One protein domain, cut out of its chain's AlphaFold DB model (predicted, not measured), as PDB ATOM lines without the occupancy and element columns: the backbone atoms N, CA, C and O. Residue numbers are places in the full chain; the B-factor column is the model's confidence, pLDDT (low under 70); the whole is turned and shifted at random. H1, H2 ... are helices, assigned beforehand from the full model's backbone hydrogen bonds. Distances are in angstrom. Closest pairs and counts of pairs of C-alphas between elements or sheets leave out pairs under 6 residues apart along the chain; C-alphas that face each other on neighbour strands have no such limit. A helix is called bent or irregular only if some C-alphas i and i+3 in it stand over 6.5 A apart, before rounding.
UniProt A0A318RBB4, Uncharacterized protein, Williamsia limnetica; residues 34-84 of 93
ATOM      1  N   ALA A  34      -5.320 -26.818 -34.048       90.75
ATOM      2  CA  ALA A  34      -4.517 -27.508 -33.041       90.75
ATOM      3  C   ALA A  34      -3.974 -28.854 -33.556       90.75
ATOM      4  O   ALA A  34      -2.803 -29.161 -33.348       90.75
ATOM      5  N   ARG A  35      -4.777 -29.622 -34.303       87.50
ATOM      6  CA  ARG A  35      -4.361 -30.897 -34.918       87.50
ATOM      7  C   ARG A  35      -3.228 -30.731 -35.928       87.50
ATOM      8  O   ARG A  35      -2.331 -31.567 -35.965       87.50
ATOM      9  N   ILE A  36      -3.261 -29.674 -36.742       90.44
ATOM     10  CA  ILE A  36      -2.210 -29.392 -37.736       90.44
ATOM     11  C   ILE A  36      -0.876 -29.114 -37.041       90.44
ATOM     12  O   ILE A  36       0.170 -29.558 -37.511       90.44
ATOM     13  N   TRP A  37      -0.920 -28.404 -35.916       90.56
ATOM     14  CA  TRP A  37       0.273 -27.956 -35.207       90.56
ATOM     15  C   TRP A  37       0.763 -28.912 -34.119       90.56
ATOM     16  O   TRP A  37       1.923 -28.816 -33.718       90.56
ATOM     17  N   ALA A  38      -0.063 -29.855 -33.661       89.44
ATOM     18  CA  ALA A  38       0.305 -30.797 -32.606       89.44
ATOM     19  C   ALA A  38       1.586 -31.607 -32.904       89.44
ATOM     20  O   ALA A  38       2.450 -31.651 -32.030       89.44
ATOM     21  N   PRO A  39       1.811 -32.147 -34.122       87.81
ATOM     22  CA  PRO A  39       3.056 -32.854 -34.449       87.81
ATOM     23  C   PRO A  39       4.325 -31.991 -34.361       87.81
ATOM     24  O   PRO A  39       5.426 -32.530 -34.313       87.81
ATOM     25  N   TYR A  40       4.180 -30.663 -34.360       86.69
ATOM     26  CA  TYR A  40       5.282 -29.700 -34.293       86.69
ATOM     27  C   TYR A  40       5.472 -29.104 -32.886       86.69
ATOM     28  O   TYR A  40       6.237 -28.158 -32.727       86.69
ATOM     29  N   GLY A  41       4.777 -29.629 -31.868       85.31
ATOM     30  CA  GLY A  41       4.805 -29.087 -30.501       85.31
ATOM     31  C   GLY A  41       3.827 -27.928 -30.264       85.31
ATOM     32  O   GLY A  41       3.925 -27.211 -29.266       85.31
ATOM     33  N   GLY A  42       2.870 -27.741 -31.176       89.94
ATOM     34  CA  GLY A  42       1.817 -26.737 -31.077       89.94
ATOM     35  C   GLY A  42       2.191 -25.380 -31.676       89.94
ATOM     36  O   GLY A  42       3.352 -25.018 -31.839       89.94
ATOM     37  N   ALA A  43       1.160 -24.609 -32.002       90.06
ATOM     38  CA  ALA A  43       1.281 -23.310 -32.648       90.06
ATOM     39  C   ALA A  43       1.897 -22.251 -31.725       90.06
ATOM     40  O   ALA A  43       1.667 -22.222 -30.506       90.06
ATOM     41  N   THR A  44       2.646 -21.333 -32.322       89.88
ATOM     42  CA  THR A  44       3.243 -20.200 -31.615       89.88
ATOM     43  C   THR A  44       2.186 -19.170 -31.216       89.88
ATOM     44  O   THR A  44       1.091 -19.101 -31.777       89.88
ATOM     45  N   GLU A  45       2.506 -18.327 -30.231       89.62
ATOM     46  CA  GLU A  45       1.595 -17.257 -29.811       89.62
ATOM     47  C   GLU A  45       1.287 -16.273 -30.948       89.62
ATOM     48  O   GLU A  45       0.144 -15.843 -31.076       89.62
ATOM     49  N   ALA A  46       2.265 -15.970 -31.806       91.12
ATOM     50  CA  ALA A  46       2.077 -15.073 -32.944       91.12
ATOM     51  C   ALA A  46       1.094 -15.638 -33.982       91.12
ATOM     52  O   ALA A  46       0.252 -14.898 -34.486       91.12
ATOM     53  N   GLU A  47       1.152 -16.940 -34.273       90.00
ATOM     54  CA  GLU A  47       0.228 -17.602 -35.208       90.00
ATOM     55  C   GLU A  47      -1.190 -17.660 -34.646       90.00
ATOM     56  O   GLU A  47      -2.154 -17.337 -35.341       90.00
ATOM     57  N   ILE A  48      -1.314 -18.011 -33.364       89.62
ATOM     58  CA  ILE A  48      -2.602 -18.031 -32.668       89.62
ATOM     59  C   ILE A  48      -3.205 -16.621 -32.639       89.62
ATOM     60  O   ILE A  48      -4.388 -16.448 -32.934       89.62
ATOM     61  N   PHE A  49      -2.402 -15.600 -32.338       88.88
ATOM     62  CA  PHE A  49      -2.865 -14.217 -32.314       88.88
ATOM     63  C   PHE A  49      -3.221 -13.703 -33.714       88.88
ATOM     64  O   PHE A  49      -4.242 -13.041 -33.874       88.88
ATOM     65  N   GLY A  50      -2.432 -14.042 -34.736       88.94
ATOM     66  CA  GLY A  50      -2.681 -13.630 -36.116       88.94
ATOM     67  C   GLY A  50      -3.950 -14.238 -36.719       88.94
ATOM     68  O   GLY A  50      -4.649 -13.561 -37.467       88.94
ATOM     69  N   LEU A  51      -4.269 -15.489 -36.376       87.31
ATOM     70  CA  LEU A  51      -5.428 -16.200 -36.926       87.31
ATOM     71  C   LEU A  51      -6.697 -16.024 -36.092       87.31
ATOM     72  O   LEU A  51      -7.782 -15.875 -36.645       87.31
ATOM     73  N   PHE A  52      -6.568 -16.040 -34.766       85.44
ATOM     74  CA  PHE A  52      -7.711 -16.051 -33.855       85.44
ATOM     75  C   PHE A  52      -7.876 -14.760 -33.050       85.44
ATOM     76  O   PHE A  52      -8.865 -14.614 -32.333       85.44
ATOM     77  N   GLY A  53      -6.912 -13.836 -33.111       87.69
ATOM     78  CA  GLY A  53      -6.956 -12.590 -32.342       87.69
ATOM     79  C   GLY A  53      -6.908 -12.799 -30.825       87.69
ATOM     80  O   GLY A  53      -7.357 -11.934 -30.074       87.69
ATOM     81  N   MET A  54      -6.414 -13.950 -30.352       88.56
ATOM     82  CA  MET A  54      -6.328 -14.273 -28.926       88.56
ATOM     83  C   MET A  54      -4.938 -14.760 -28.528       88.56
ATOM     84  O   MET A  54      -4.143 -15.183 -29.359       88.56
ATOM     85  N   THR A  55      -4.643 -14.709 -27.231       89.25
ATOM     86  CA  THR A  55      -3.377 -15.218 -26.696       89.25
ATOM     87  C   THR A  55      -3.354 -16.744 -26.683       89.25
ATOM     88  O   THR A  55      -4.405 -17.383 -26.563       89.25
ATOM     89  N   ARG A  56      -2.153 -17.343 -26.706       88.19
ATOM     90  CA  ARG A  56      -1.983 -18.806 -26.593       88.19
ATOM     91  C   ARG A  56      -2.704 -19.367 -25.368       88.19
ATOM     92  O   ARG A  56      -3.363 -20.393 -25.465       88.19
ATOM     93  N   ARG A  57      -2.664 -18.657 -24.236       88.56
ATOM     94  CA  ARG A  57      -3.387 -19.056 -23.018       88.56
ATOM     95  C   ARG A  57      -4.896 -19.165 -23.254       88.56
ATOM     96  O   ARG A  57      -5.489 -20.190 -22.946       88.56
ATOM     97  N   ARG A  58      -5.515 -18.129 -23.834       87.50
ATOM     98  CA  ARG A  58      -6.954 -18.139 -24.145       87.50
ATOM     99  C   ARG A  58      -7.309 -19.211 -25.168       87.50
ATOM    100  O   ARG A  58      -8.361 -19.826 -25.039       87.50
ATOM    101  N   PHE A  59      -6.427 -19.458 -26.131       90.38
ATOM    102  CA  PHE A  59      -6.591 -20.533 -27.102       90.38
ATOM    103  C   PHE A  59      -6.617 -21.901 -26.424       90.38
ATOM    104  O   PHE A  59      -7.559 -22.654 -26.639       90.38
ATOM    105  N   VAL A  60      -5.651 -22.190 -25.547       90.38
ATOM    106  CA  VAL A  60      -5.592 -23.448 -24.787       90.38
ATOM    107  C   VAL A  60      -6.839 -23.616 -23.913       90.38
ATOM    108  O   VAL A  60      -7.466 -24.669 -23.952       90.38
ATOM    109  N   GLU A  61      -7.271 -22.581 -23.188       89.44
ATOM    110  CA  GLU A  61      -8.515 -22.636 -22.401       89.44
ATOM    111  C   GLU A  61      -9.730 -23.002 -23.266       89.44
ATOM    112  O   GLU A  61     -10.534 -23.850 -22.882       89.44
ATOM    113  N   ARG A  62      -9.871 -22.368 -24.438       87.81
ATOM    114  CA  ARG A  62     -10.994 -22.625 -25.351       87.81
ATOM    115  C   ARG A  62     -10.900 -24.006 -25.990       87.81
ATOM    116  O   ARG A  62     -11.925 -24.671 -26.077       87.81
ATOM    117  N   LEU A  63      -9.699 -24.451 -26.364       89.31
ATOM    118  CA  LEU A  63      -9.441 -25.793 -26.886       89.31
ATOM    119  C   LEU A  63      -9.927 -26.854 -25.899       89.31
ATOM    120  O   LEU A  63     -10.725 -27.708 -26.264       89.31
ATOM    121  N   TRP A  64      -9.527 -26.741 -24.633       88.44
ATOM    122  CA  TRP A  64      -9.913 -27.697 -23.596       88.44
ATOM    123  C   TRP A  64     -11.397 -27.642 -23.234       88.44
ATOM    124  O   TRP A  64     -11.994 -28.686 -22.981       88.44
ATOM    125  N   GLN A  65     -12.022 -26.460 -23.265       85.06
ATOM    126  CA  GLN A  65     -13.480 -26.350 -23.133       85.06
ATOM    127  C   GLN A  65     -14.201 -27.109 -24.251       85.06
ATOM    128  O   GLN A  65     -15.059 -27.938 -23.969       85.06
ATOM    129  N   ILE A  66     -13.810 -26.882 -25.507       83.44
ATOM    130  CA  ILE A  66     -14.433 -27.522 -26.669       83.44
ATOM    131  C   ILE A  66     -14.200 -29.038 -26.652       83.44
ATOM    132  O   ILE A  66     -15.132 -29.788 -26.922       83.44
ATOM    133  N   ILE A  67     -12.994 -29.496 -26.307       83.81
ATOM    134  CA  ILE A  67     -12.667 -30.924 -26.167       83.81
ATOM    135  C   ILE A  67     -13.466 -31.572 -25.034       83.81
ATOM    136  O   ILE A  67     -13.825 -32.734 -25.142       83.81
ATOM    137  N   SER A  68     -13.749 -30.856 -23.944       80.19
ATOM    138  CA  SER A  68     -14.592 -31.389 -22.868       80.19
ATOM    139  C   SER A  68     -16.075 -31.424 -23.246       80.19
ATOM    140  O   SER A  68     -16.818 -32.243 -22.708       80.19
ATOM    141  N   GLU A  69     -16.525 -30.512 -24.107       77.69
ATOM    142  CA  GLU A  69     -17.914 -30.426 -24.574       77.69
ATOM    143  C   GLU A  69     -18.185 -31.372 -25.759       77.69
ATOM    144  O   GLU A  69     -19.294 -31.889 -25.914       77.69
ATOM    145  N   SER A  70     -17.164 -31.637 -26.573       67.25
ATOM    146  CA  SER A  70     -17.189 -32.555 -27.711       67.25
ATOM    147  C   SER A  70     -16.710 -33.926 -27.247       67.25
ATOM    148  O   SER A  70     -15.701 -34.023 -26.573       67.25
ATOM    149  N   ASN A  71     -17.386 -35.017 -27.599       69.00
ATOM    150  CA  ASN A  71     -16.969 -36.367 -27.195       69.00
ATOM    151  C   ASN A  71     -15.721 -36.833 -27.986       69.00
ATOM    152  O   ASN A  71     -15.828 -37.692 -28.858       69.00
ATOM    153  N   CYS A  72     -14.582 -36.178 -27.751       69.69
ATOM    154  CA  CYS A  72     -13.306 -36.353 -28.439       69.69
ATOM    155  C   CYS A  72     -12.584 -37.607 -27.924       69.69
ATOM    156  O   CYS A  72     -12.641 -37.931 -26.735       69.69
ATOM    157  N   ASP A  73     -11.924 -38.335 -28.825       79.94
ATOM    158  CA  ASP A  73     -11.280 -39.606 -28.501       79.94
ATOM    159  C   ASP A  73     -10.068 -39.404 -27.580       79.94
ATOM    160  O   ASP A  73      -9.286 -38.469 -27.747       79.94
ATOM    161  N   GLN A  74      -9.862 -40.315 -26.624       79.19
ATOM    162  CA  GLN A  74      -8.785 -40.192 -25.630       79.19
ATOM    163  C   GLN A  74      -7.386 -40.100 -26.257       79.19
ATOM    164  O   GLN A  74      -6.529 -39.392 -25.732       79.19
ATOM    165  N   ASP A  75      -7.150 -40.775 -27.382       80.62
ATOM    166  CA  ASP A  75      -5.872 -40.696 -28.097       80.62
ATOM    167  C   ASP A  75      -5.642 -39.307 -28.698       80.62
ATOM    168  O   ASP A  75      -4.537 -38.767 -28.634       80.62
ATOM    169  N   GLU A  76      -6.699 -38.686 -29.218       78.88
ATOM    170  CA  GLU A  76      -6.638 -37.329 -29.744       78.88
ATOM    171  C   GLU A  76      -6.387 -36.318 -28.625       78.88
ATOM    172  O   GLU A  76      -5.516 -35.455 -28.739       78.88
ATOM    173  N   VAL A  77      -7.091 -36.482 -27.506       84.81
ATOM    174  CA  VAL A  77      -6.890 -35.677 -26.301       84.81
ATOM    175  C   VAL A  77      -5.441 -35.748 -25.827       84.81
ATOM    176  O   VAL A  77      -4.867 -34.723 -25.467       84.81
ATOM    177  N   ARG A  78      -4.816 -36.930 -25.864       85.19
ATOM    178  CA  ARG A  78      -3.407 -37.105 -25.475       85.19
ATOM    179  C   ARG A  78      -2.447 -36.389 -26.417       85.19
ATOM    180  O   ARG A  78      -1.530 -35.732 -25.938       85.19
ATOM    181  N   ILE A  79      -2.667 -36.482 -27.727       85.44
ATOM    182  CA  ILE A  79      -1.843 -35.784 -28.728       85.44
ATOM    183  C   ILE A  79      -1.951 -34.266 -28.542       85.44
ATOM    184  O   ILE A  79      -0.950 -33.554 -28.582       85.44
ATOM    185  N   LEU A  80      -3.165 -33.762 -28.311       87.81
ATOM    186  CA  LEU A  80      -3.384 -32.338 -28.077       87.81
ATOM    187  C   LEU A  80      -2.826 -31.885 -26.720       87.81
ATOM    188  O   LEU A  80      -2.299 -30.782 -26.652       87.81
ATOM    189  N   ALA A  81      -2.871 -32.718 -25.675       88.31
ATOM    190  CA  ALA A  81      -2.257 -32.433 -24.371       88.31
ATOM    191  C   ALA A  81      -0.738 -32.313 -24.421       88.31
ATOM    192  O   ALA A  81      -0.188 -31.475 -23.712       88.31
ATOM    193  N   ASP A  82      -0.079 -33.108 -25.260       87.56
ATOM    194  CA  ASP A  82       1.371 -33.046 -25.433       87.56
ATOM    195  C   ASP A  82       1.815 -31.690 -26.016       87.56
ATOM    196  O   ASP A  82       2.722 -31.039 -25.502       87.56
ATOM    197  N   ALA A  83       1.103 -31.198 -27.036       88.75
ATOM    198  CA  ALA A  83       1.402 -29.919 -27.692       88.75
ATOM    199  C   ALA A  83       0.814 -28.684 -26.973       88.75
ATOM    200  O   ALA A  83       1.369 -27.578 -27.008       88.75
ATOM    201  N   TYR A  84      -0.344 -28.853 -26.338       90.06
ATOM    202  CA  TYR A  84      -1.133 -27.807 -25.694       90.06
ATOM    203  C   TYR A  84      -1.550 -28.252 -24.288       90.06
ATOM    204  O   TYR A  84      -2.728 -28.556 -24.059       90.06
TER     205      TYR A  84
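What this domain is: This is residues 34 to 84 of the 93 residues of an uncharacterized protein of Williamsia limnetica (UniProt A0A318RBB4). The longest helix, H3, and H4 run side by side in opposite directions, close but not clearly touching; short H2 packs on the first residues of H3, and short H1 packs on H4, nearest at Ala 83. Residues 69 to 75, where H3 turns into H4, stick out at the end away from H1 and H2. The printed part has 51 residues with four named helices, in the order H1, H2, H3, H4, and no named strand; the class is all helix. It is compact, with a radius of gyration of the C-alphas of 10.7 A and spans of 29 by 22 by 13 A.

How they stand to each other: H3, residues 56 to 69, and H4, residues 74 to 83, run opposite ways at a shallow tilt of 5 degrees. They are close but not clearly touching; their closest C-alphas, those of Ile 67 and Val 77, are 7.5 A apart. H2, residues 45 to 52, touches H3 with residues 56 to 59 of H3 alone; the closest C-alphas, those of Glu 45 and Arg 56, are 5.1 A apart. These two run the same way at a steep tilt of 56 degrees. H1, residues 34 to 40, touches H4, the closest C-alphas being those of Ala 38 and Ala 83 at 5.1 A. They run the same way at a steep tilt of 59 degrees. H1 and H3 are only just apart, at 8.1 A; H2 is apart from H4, and H1 from H2. In H2, H3 and H4 every O i to N i+4 pair is within hydrogen-bond range; in H1 1 of 3 is, beside 2 of 4 O i to N i+3 pairs.

Where its parts are: H3 is 19.8 A long from C-alpha 56 at (-1.983, -18.806, -26.593) to C-alpha 69. H4 is 14.6 A long and ends with C-alpha 83 at (1.402, -29.919, -27.692). H2 is 10.2 A long. H1, 10.1 A long, is irregular: C-alphas 36 and 39 are 7.1 A apart.

The domain as a whole: The two C-alphas farthest apart, those of Gly 50 and Gln 74, are 29.2 A apart. The printed part has no cut, and its three links are tight. The mean pLDDT of the printed part is 86.0; residues 70 to 72 are under 70.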